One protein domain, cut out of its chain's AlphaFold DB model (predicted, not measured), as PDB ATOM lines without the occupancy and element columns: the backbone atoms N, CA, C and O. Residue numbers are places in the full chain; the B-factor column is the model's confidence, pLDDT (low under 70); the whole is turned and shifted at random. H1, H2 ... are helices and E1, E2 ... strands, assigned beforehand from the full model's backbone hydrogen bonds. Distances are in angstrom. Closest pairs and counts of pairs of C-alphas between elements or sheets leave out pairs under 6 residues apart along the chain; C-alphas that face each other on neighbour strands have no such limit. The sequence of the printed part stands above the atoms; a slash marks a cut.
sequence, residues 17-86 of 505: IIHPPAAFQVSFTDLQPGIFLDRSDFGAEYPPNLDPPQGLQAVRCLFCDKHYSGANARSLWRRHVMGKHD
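AT A GLANCE: This is residues 17 to 86 of the 505 residues of an uncharacterized protein of Thanatephorus cucumeris (strain AG1-IB / isolate 7/3/14) (UniProt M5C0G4). Little regular structure: a short two-stranded hairpin, E1 and E2, is covered by one helix, H2, while the unnamed loops of residues 24 to 57 and the tiny helix H1 make much of the rest. The 70 printed residues hold H1, E1, E2, H2 in chain order, a mixed class with 23 residues in named elements; the sheet is antiparallel. The whole is compact, radius of gyration of the C-alphas 11.4 A, spanning 32 by 24 by 20 A.

IN THESE COORDINATES: E1 is residues 58 to 60 and E2 residues 67 to 69. H2, residues 73 to 85, is 16.9 A long and ends at C-alpha 85 (-41.592, 6.621, -34.773). H1, residues 20 to 23, begins at C-alpha 20 (-53.617, 12.626, -43.723).

HOW THE PARTS SIT: In the hairpin, N 59 and O 68 are 2.8 A apart, within hydrogen-bond range. The closest C-alphas of E1 and H2, Val 59 and Ala 73, are 5.9 A apart; those of E2 and H2, Tyr 68 and Trp 77, 6.6 A. H1 is apart from E2 and H2. In H2 every O i to N i+4 pair is within hydrogen-bond range; H1 is too short for one.

THE WHOLE: The farthest C-alphas, Pro 21 and Ala 71, are 32.0 A apart. The printed part has no cut. The link H1 to E1 is long, 34 residues. No printed residue is under 70 in pLDDT.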
ATOM      1  N   ILE A  17     -46.792   7.538 -50.804       82.56
ATOM      2  CA  ILE A  17     -47.001   8.226 -49.523       82.56
ATOM      3  C   ILE A  17     -48.434   8.767 -49.498       82.56
ATOM      4  O   ILE A  17     -48.814   9.534 -50.382       82.56
ATOM      5  N   ILE A  18     -49.235   8.369 -48.505       82.50
ATOM      6  CA  ILE A  18     -50.612   8.862 -48.339       82.50
ATOM      7  C   ILE A  18     -50.677   9.947 -47.261       82.50
ATOM      8  O   ILE A  18     -50.382   9.705 -46.091       82.50
ATOM      9  N   HIS A  19     -51.133  11.127 -47.683       77.19
ATOM     10  CA  HIS A  19     -51.374  12.304 -46.851       77.19
ATOM     11  C   HIS A  19     -52.636  12.171 -45.961       77.19
ATOM     12  O   HIS A  19     -53.575  11.432 -46.294       77.19
ATOM     13  N   PRO A  20     -52.708  12.905 -44.833       75.94
ATOM     14  CA  PRO A  20     -53.617  12.626 -43.723       75.94
ATOM     15  C   PRO A  20     -55.117  12.571 -44.066       75.94
ATOM     16  O   PRO A  20     -55.762  11.621 -43.618       75.94
ATOM     17  N   PRO A  21     -55.718  13.483 -44.866       74.75
ATOM     18  CA  PRO A  21     -57.162  13.432 -45.127       74.75
ATOM     19  C   PRO A  21     -57.610  12.170 -45.881       74.75
ATOM     20  O   PRO A  21     -58.757  11.757 -45.725       74.75
ATOM     21  N   ALA A  22     -56.727  11.525 -46.649       78.00
ATOM     22  CA  ALA A  22     -56.991  10.210 -47.236       78.00
ATOM     23  C   ALA A  22     -56.677   9.074 -46.243       78.00
ATOM     24  O   ALA A  22     -57.441   8.118 -46.122       78.00
ATOM     25  N   ALA A  23     -55.592   9.204 -45.474       78.50
ATOM     26  CA  ALA A  23     -55.161   8.206 -44.498       78.50
ATOM     27  C   ALA A  23     -56.177   7.910 -43.381       78.50
ATOM     28  O   ALA A  23     -56.266   6.773 -42.930       78.50
ATOM     29  N   PHE A  24     -56.948   8.904 -42.924       81.00
ATOM     30  CA  PHE A  24     -57.960   8.685 -41.879       81.00
ATOM     31  C   PHE A  24     -59.171   7.857 -42.348       81.00
ATOM     32  O   PHE A  24     -59.892   7.320 -41.503       81.00
ATOM     33  N   GLN A  25     -59.385   7.746 -43.665       82.69
ATOM     34  CA  GLN A  25     -60.523   7.045 -44.274       82.69
ATOM     35  C   GLN A  25     -60.242   5.564 -44.576       82.69
ATOM     36  O   GLN A  25     -61.183   4.802 -44.785       82.69
ATOM     37  N   VAL A  26     -58.972   5.147 -44.588       86.06
ATOM     38  CA  VAL A  26     -58.554   3.760 -44.855       86.06
ATOM     39  C   VAL A  26     -58.221   3.016 -43.562       86.06
ATOM     40  O   VAL A  26     -57.680   3.588 -42.614       86.06
ATOM     41  N   SER A  27     -58.524   1.720 -43.520       86.31
ATOM     42  CA  SER A  27     -58.111   0.841 -42.426       86.31
ATOM     43  C   SER A  27     -56.698   0.287 -42.644       86.31
ATOM     44  O   SER A  27     -56.155   0.295 -43.754       86.31
ATOM     45  N   PHE A  28     -56.112  -0.285 -41.587       87.06
ATOM     46  CA  PHE A  28     -54.844  -1.022 -41.670       87.06
ATOM     47  C   PHE A  28     -54.827  -2.106 -42.773       87.06
ATOM     48  O   PHE A  28     -53.771  -2.392 -43.341       87.06
ATOM     49  N   THR A  29     -55.980  -2.717 -43.065       85.38
ATOM     50  CA  THR A  29     -56.132  -3.797 -44.054       85.38
ATOM     51  C   THR A  29     -56.281  -3.322 -45.498       85.38
ATOM     52  O   THR A  29     -55.908  -4.072 -46.395       85.38
ATOM     53  N   ASP A  30     -56.766  -2.099 -45.733       85.50
ATOM     54  CA  ASP A  30     -56.957  -1.562 -47.095       85.50
ATOM     55  C   ASP A  30     -55.639  -1.041 -47.682       85.50
ATOM     56  O   ASP A  30     -55.384  -1.112 -48.886       85.50
ATOM     57  N   LEU A  31     -54.759  -0.549 -46.806       86.62
ATOM     58  CA  LEU A  31     -53.392  -0.191 -47.151       86.62
ATOM     59  C   LEU A  31     -52.625  -1.454 -47.582       86.62
ATOM     60  O   LEU A  31     -52.417  -2.367 -46.776       86.62
ATOM     61  N   GLN A  32     -52.113  -1.473 -48.812       82.19
ATOM     62  CA  GLN A  32     -51.277  -2.556 -49.347       82.19
ATOM     63  C   GLN A  32     -49.774  -2.384 -49.020       82.19
ATOM     64  O   GLN A  32     -49.346  -1.301 -48.603       82.19
ATOM     65  N   PRO A  33     -48.937  -3.432 -49.181       81.69
ATOM     66  CA  PRO A  33     -47.479  -3.288 -49.178       81.69
ATOM     67  C   PRO A  33     -47.023  -2.278 -50.243       81.69
ATOM     68  O   PRO A  33     -47.609  -2.207 -51.317       81.69
ATOM     69  N   GLY A  34     -45.995  -1.479 -49.945       80.75
ATOM     70  CA  GLY A  34     -45.564  -0.372 -50.813       80.75
ATOM     71  C   GLY A  34     -46.320   0.947 -50.592       80.75
ATOM     72  O   GLY A  34     -45.832   1.995 -51.016       80.75
ATOM     73  N   ILE A  35     -47.450   0.928 -49.877       86.62
ATOM     74  CA  ILE A  35     -48.118   2.139 -49.388       86.62
ATOM     75  C   ILE A  35     -47.621   2.452 -47.972       86.62
ATOM     76  O   ILE A  35     -47.713   1.612 -47.068       86.62
ATOM     77  N   PHE A  36     -47.121   3.672 -47.792       88.69
ATOM     78  CA  PHE A  36     -46.588   4.201 -46.540       88.69
ATOM     79  C   PHE A  36     -47.249   5.541 -46.193       88.69
ATOM     80  O   PHE A  36     -47.926   6.161 -47.014       88.69
ATOM     81  N   LEU A  37     -47.047   5.998 -44.961       89.19
ATOM     82  CA  LEU A  37     -47.497   7.301 -44.483       89.19
ATOM     83  C   LEU A  37     -46.295   8.111 -43.994       89.19
ATOM     84  O   LEU A  37     -45.387   7.556 -43.366       89.19
ATOM     85  N   ASP A  38     -46.280   9.414 -44.277       85.31
ATOM     86  CA  ASP A  38     -45.273  10.307 -43.703       85.31
ATOM     87  C   ASP A  38     -45.546  10.467 -42.200       85.31
ATOM     88  O   ASP A  38     -46.691  10.579 -41.774       85.31
ATOM     89  N   ARG A  39     -44.501  10.478 -41.370       84.25
ATOM     90  CA  ARG A  39     -44.631  10.767 -39.932       84.25
ATOM     91  C   ARG A  39     -44.864  12.263 -39.678       84.25
ATOM     92  O   ARG A  39     -45.457  12.608 -38.662       84.25
ATOM     93  N   SER A  40     -44.418  13.133 -40.579       81.62
ATOM     94  CA  SER A  40     -44.552  14.597 -40.486       81.62
ATOM     95  C   SER A  40     -46.015  15.054 -40.459       81.62
ATOM     96  O   SER A  40     -46.341  16.065 -39.847       81.62
ATOM     97  N   ASP A  41     -46.885  14.263 -41.086       81.44
ATOM     98  CA  ASP A  41     -48.311  14.521 -41.280       81.44
ATOM     99  C   ASP A  41     -49.204  14.136 -40.084       81.44
ATOM    100  O   ASP A  41     -50.403  14.425 -40.085       81.44
ATOM    101  N   PHE A  42     -48.653  13.464 -39.066       82.56
ATOM    102  CA  PHE A  42     -49.417  12.961 -37.921       82.56
ATOM    103  C   PHE A  42     -48.952  13.583 -36.608       82.56
ATOM    104  O   PHE A  42     -47.760  13.710 -36.330       82.56
ATOM    105  N   GLY A  43     -49.925  13.910 -35.757       84.38
ATOM    106  CA  GLY A  43     -49.666  14.321 -34.382       84.38
ATOM    107  C   GLY A  43     -49.092  13.193 -33.516       84.38
ATOM    108  O   GLY A  43     -48.949  12.044 -33.933       84.38
ATOM    109  N   ALA A  44     -48.802  13.519 -32.256       84.19
ATOM    110  CA  ALA A  44     -48.218  12.572 -31.307       84.19
ATOM    111  C   ALA A  44     -49.139  11.385 -30.943       84.19
ATOM    112  O   ALA A  44     -48.640  10.369 -30.464       84.19
ATOM    113  N   GLU A  45     -50.459  11.480 -31.149       86.25
ATOM    114  CA  GLU A  45     -51.401  10.374 -30.924       86.25
ATOM    115  C   GLU A  45     -51.551   9.493 -32.177       86.25
ATOM    116  O   GLU A  45     -51.766   9.988 -33.282       86.25
ATOM    117  N   TYR A  46     -51.474   8.169 -32.001       86.25
ATOM    118  CA  TYR A  46     -51.667   7.212 -33.092       86.25
ATOM    119  C   TYR A  46     -53.156   7.063 -33.480       86.25
ATOM    120  O   TYR A  46     -53.974   6.791 -32.592       86.25
ATOM    121  N   PRO A  47     -53.533   7.155 -34.773       85.12
ATOM    122  CA  PRO A  47     -54.922   6.976 -35.205       85.12
ATOM    123  C   PRO A  47     -55.444   5.554 -34.915       85.12
ATOM    124  O   PRO A  47     -54.831   4.582 -35.362       85.12
ATOM    125  N   PRO A  48     -56.593   5.382 -34.231       85.38
ATOM    126  CA  PRO A  48     -57.104   4.052 -33.884       85.38
ATOM    127  C   PRO A  48     -57.510   3.226 -35.115       85.38
ATOM    128  O   PRO A  48     -57.371   2.007 -35.093       85.38
ATOM    129  N   ASN A  49     -57.931   3.882 -36.204       86.75
ATOM    130  CA  ASN A  49     -58.307   3.263 -37.488       86.75
ATOM    131  C   ASN A  49     -57.144   2.478 -38.135       86.75
ATOM    132  O   ASN A  49     -57.367   1.568 -38.933       86.75
ATOM    133  N   LEU A  50     -55.902   2.829 -37.775       88.00
ATOM    134  CA  LEU A  50     -54.673   2.221 -38.281       88.00
ATOM    135  C   LEU A  50     -54.070   1.186 -37.311       88.00
ATOM    136  O   LEU A  50     -53.022   0.619 -37.613       88.00
ATOM    137  N   ASP A  51     -54.683   0.917 -36.148       89.38
ATOM    138  CA  ASP A  51     -54.218  -0.168 -35.272       89.38
ATOM    139  C   ASP A  51     -54.649  -1.526 -35.871       89.38
ATOM    140  O   ASP A  51     -55.849  -1.768 -36.029       89.38
ATOM    141  N   PRO A  52     -53.710  -2.431 -36.212       89.75
ATOM    142  CA  PRO A  52     -54.005  -3.718 -36.831       89.75
ATOM    143  C   PRO A  52     -55.032  -4.529 -36.021       89.75
ATOM    144  O   PRO A  52     -54.855  -4.696 -34.805       89.75
ATOM    145  N   PRO A  53     -56.080  -5.082 -36.663       87.06
ATOM    146  CA  PRO A  53     -57.095  -5.874 -35.978       87.06
ATOM    147  C   PRO A  53     -56.526  -7.108 -35.260       87.06
ATOM    148  O   PRO A  53     -55.449  -7.630 -35.562       87.06
ATOM    149  N   GLN A  54     -57.272  -7.575 -34.257       85.81
ATOM    150  CA  GLN A  54     -56.901  -8.746 -33.462       85.81
ATOM    151  C   GLN A  54     -56.895 -10.013 -34.331       85.81
ATOM    152  O   GLN A  54     -57.748 -10.179 -35.194       85.81
ATOM    153  N   GLY A  55     -55.927 -10.905 -34.099       85.50
ATOM    154  CA  GLY A  55     -55.765 -12.149 -34.863       85.50
ATOM    155  C   GLY A  55     -54.827 -12.067 -36.076       85.50
ATOM    156  O   GLY A  55     -54.430 -13.113 -36.586       85.50
ATOM    157  N   LEU A  56     -54.395 -10.873 -36.507       86.31
ATOM    158  CA  LEU A  56     -53.391 -10.743 -37.571       86.31
ATOM    159  C   LEU A  56     -52.037 -11.343 -37.150       86.31
ATOM    160  O   LEU A  56     -51.307 -10.776 -36.335       86.31
ATOM    161  N   GLN A  57     -51.684 -12.479 -37.759       87.38
ATOM    162  CA  GLN A  57     -50.389 -13.150 -37.575       87.38
ATOM    163  C   GLN A  57     -49.234 -12.463 -38.320       87.38
ATOM    164  O   GLN A  57     -48.077 -12.805 -38.089       87.38
ATOM    165  N   ALA A  58     -49.531 -11.515 -39.211       91.62
ATOM    166  CA  ALA A  58     -48.556 -10.689 -39.911       91.62
ATOM    167  C   ALA A  58     -48.976  -9.218 -39.807       91.62
ATOM    168  O   ALA A  58     -50.120  -8.868 -40.091       91.62
ATOM    169  N   VAL A  59     -48.053  -8.364 -39.371       93.50
ATOM    170  CA  VAL A  59     -48.286  -6.941 -39.108       93.50
ATOM    171  C   VAL A  59     -47.072  -6.149 -39.586       93.50
ATOM    172  O   VAL A  59     -45.960  -6.354 -39.100       93.50
ATOM    173  N   ARG A  60     -47.272  -5.216 -40.517       92.88
ATOM    174  CA  ARG A  60     -46.228  -4.295 -40.987       92.88
ATOM    175  C   ARG A  60     -46.327  -2.927 -40.317       92.88
ATOM    176  O   ARG A  60     -47.408  -2.495 -39.922       92.88
ATOM    177  N   CYS A  61     -45.204  -2.236 -40.181       92.56
ATOM    178  CA  CYS A  61     -45.211  -0.809 -39.896       92.56
ATOM    179  C   CYS A  61     -45.686  -0.049 -41.143       92.56
ATOM    180  O   CYS A  61     -45.374  -0.431 -42.267       92.56
ATOM    181  N   LEU A  62     -46.459   1.016 -40.937       91.12
ATOM    182  CA  LEU A  62     -46.950   1.875 -42.019       91.12
ATOM    183  C   LEU A  62     -46.021   3.076 -42.290       91.12
ATOM    184  O   LEU A  62     -46.183   3.772 -43.285       91.12
ATOM    185  N   PHE A  63     -45.031   3.296 -41.418       90.19
ATOM    186  CA  PHE A  63     -44.101   4.433 -41.447       90.19
ATOM    187  C   PHE A  63     -42.649   4.016 -41.766       90.19
ATOM    188  O   PHE A  63     -41.767   4.864 -41.874       90.19
ATOM    189  N   CYS A  64     -42.372   2.712 -41.883       90.81
ATOM    190  CA  CYS A  64     -41.153   2.161 -42.485       90.81
ATOM    191  C   CYS A  64     -41.349   0.682 -42.852       90.81
ATOM    192  O   CYS A  64     -42.297   0.046 -42.405       90.81
ATOM    193  N   ASP A  65     -40.413   0.108 -43.606       88.81
ATOM    194  CA  ASP A  65     -40.495  -1.241 -44.192       88.81
ATOM    195  C   ASP A  65     -40.370  -2.427 -43.192       88.81
ATOM    196  O   ASP A  65     -40.003  -3.552 -43.539       88.81
ATOM    197  N   LYS A  66     -40.641  -2.210 -41.897       92.31
ATOM    198  CA  LYS A  66     -40.531  -3.264 -40.878       92.31
ATOM    199  C   LYS A  66     -41.772  -4.143 -40.812       92.31
ATOM    200  O   LYS A  66     -42.838  -3.711 -40.382       92.31
ATOM    201  N   HIS A  67     -41.577  -5.412 -41.144       93.00
ATOM    202  CA  HIS A  67     -42.587  -6.460 -41.096       93.00
ATOM    203  C   HIS A  67     -42.386  -7.363 -39.863       93.00
ATOM    204  O   HIS A  67     -41.257  -7.720 -39.524       93.00
ATOM    205  N   TYR A  68     -43.480  -7.723 -39.188       94.62
ATOM    206  CA  TYR A  68     -43.512  -8.585 -38.002       94.62
ATOM    207  C   TYR A  68     -44.467  -9.758 -38.229       94.62
ATOM    208  O   TYR A  68     -45.553  -9.570 -38.772       94.62
ATOM    209  N   SER A  69     -44.094 -10.955 -37.778       94.94
ATOM    210  CA  SER A  69     -44.888 -12.176 -37.948       94.94
ATOM    211  C   SER A  69     -44.965 -13.032 -36.675       94.94
ATOM    212  O   SER A  69     -44.202 -12.842 -35.723       94.94
ATOM    213  N   GLY A  70     -45.929 -13.954 -36.649       93.44
ATOM    214  CA  GLY A  70     -46.225 -14.848 -35.527       93.44
ATOM    215  C   GLY A  70     -47.159 -14.235 -34.474       93.44
ATOM    216  O   GLY A  70     -47.507 -13.057 -34.522       93.44
ATOM    217  N   ALA A  71     -47.549 -15.032 -33.475       90.56
ATOM    218  CA  ALA A  71     -48.559 -14.660 -32.472       90.56
ATOM    219  C   ALA A  71     -48.251 -13.367 -31.678       90.56
ATOM    220  O   ALA A  71     -49.161 -12.712 -31.179       90.56
ATOM    221  N   ASN A  72     -46.976 -12.970 -31.585       92.44
ATOM    222  CA  ASN A  72     -46.538 -11.748 -30.902       92.44
ATOM    223  C   ASN A  72     -46.323 -10.538 -31.839       92.44
ATOM    224  O   ASN A  72     -45.879  -9.485 -31.368       92.44
ATOM    225  N   ALA A  73     -46.649 -10.642 -33.137       92.25
ATOM    226  CA  ALA A  73     -46.393  -9.606 -34.145       92.25
ATOM    227  C   ALA A  73     -46.914  -8.220 -33.731       92.25
ATOM    228  O   ALA A  73     -46.152  -7.255 -33.728       92.25
ATOM    229  N   ARG A  74     -48.177  -8.124 -33.286       91.75
ATOM    230  CA  ARG A  74     -48.795  -6.855 -32.852       91.75
ATOM    231  C   ARG A  74     -48.096  -6.225 -31.639       91.75
ATOM    232  O   ARG A  74     -47.990  -5.003 -31.564       91.75
ATOM    233  N   SER A  75     -47.569  -7.029 -30.715       91.88
ATOM    234  CA  SER A  75     -46.823  -6.545 -29.541       91.88
ATOM    235  C   SER A  75     -45.436  -6.009 -29.912       91.88
ATOM    236  O   SER A  75     -44.989  -5.002 -29.358       91.88
ATOM    237  N   LEU A  76     -44.763  -6.651 -30.876       94.00
ATOM    238  CA  LEU A  76     -43.491  -6.180 -31.431       94.00
ATOM    239  C   LEU A  76     -43.686  -4.904 -32.262       94.00
ATOM    240  O   LEU A  76     -42.966  -3.927 -32.054       94.00
ATOM    241  N   TRP A  77     -44.709  -4.887 -33.120       94.19
ATOM    242  CA  TRP A  77     -45.125  -3.731 -33.910       94.19
ATOM    243  C   TRP A  77     -45.459  -2.523 -33.024       94.19
ATOM    244  O   TRP A  77     -44.872  -1.464 -33.228       94.19
ATOM    245  N   ARG A  78     -46.283  -2.677 -31.970       92.31
ATOM    246  CA  ARG A  78     -46.586  -1.579 -31.025       92.31
ATOM    247  C   ARG A  78     -45.314  -1.007 -30.397       92.31
ATOM    248  O   ARG A  78     -45.130   0.206 -30.394       92.31
ATOM    249  N   ARG A  79     -44.402  -1.858 -29.904       93.50
ATOM    250  CA  ARG A  79     -43.114  -1.403 -29.337       93.50
ATOM    251  C   ARG A  79     -42.269  -0.647 -30.366       93.50
ATOM    252  O   ARG A  79     -41.622   0.334 -30.012       93.50
ATOM    253  N   HIS A  80     -42.274  -1.090 -31.619       93.44
ATOM    254  CA  HIS A  80     -41.552  -0.437 -32.705       93.44
ATOM    255  C   HIS A  80     -42.167   0.914 -33.101       93.44
ATOM    256  O   HIS A  80     -41.431   1.893 -33.189       93.44
ATOM    257  N   VAL A  81     -43.484   0.998 -33.291       92.25
ATOM    258  CA  VAL A  81     -44.177   2.244 -33.659       92.25
ATOM    259  C   VAL A  81     -44.013   3.300 -32.561       92.25
ATOM    260  O   VAL A  81     -43.630   4.429 -32.860       92.25
ATOM    261  N   MET A  82     -44.167   2.922 -31.288       90.00
ATOM    262  CA  MET A  82     -43.924   3.838 -30.166       90.00
ATOM    263  C   MET A  82     -42.442   4.246 -30.056       90.00
ATOM    264  O   MET A  82     -42.146   5.422 -29.910       90.00
ATOM    265  N   GLY A  83     -41.493   3.304 -30.154       90.38
ATOM    266  CA  GLY A  83     -40.073   3.581 -29.873       90.38
ATOM    267  C   GLY A  83     -39.218   4.081 -31.046       90.38
ATOM    268  O   GLY A  83     -38.145   4.628 -30.814       90.38
ATOM    269  N   LYS A  84     -39.640   3.864 -32.299       92.19
ATOM    270  CA  LYS A  84     -38.870   4.195 -33.520       92.19
ATOM    271  C   LYS A  84     -39.536   5.288 -34.366       92.19
ATOM    272  O   LYS A  84     -38.875   5.851 -35.232       92.19
ATOM    273  N   HIS A  85     -40.823   5.556 -34.125       88.25
ATOM    274  CA  HIS A  85     -41.592   6.621 -34.773       88.25
ATOM    275  C   HIS A  85     -42.233   7.601 -33.775       88.25
ATOM    276  O   HIS A  85     -42.884   8.532 -34.225       88.25
ATOM    277  N   ASP A  86     -42.027   7.431 -32.461       86.75
ATOM    278  CA  ASP A  86     -42.460   8.361 -31.403       86.75
ATOM    279  C   ASP A  86     -43.979   8.639 -31.374       86.75
ATOM    280  O   ASP A  86     -44.454   9.775 -31.355       86.75
TER     281      ASP A  86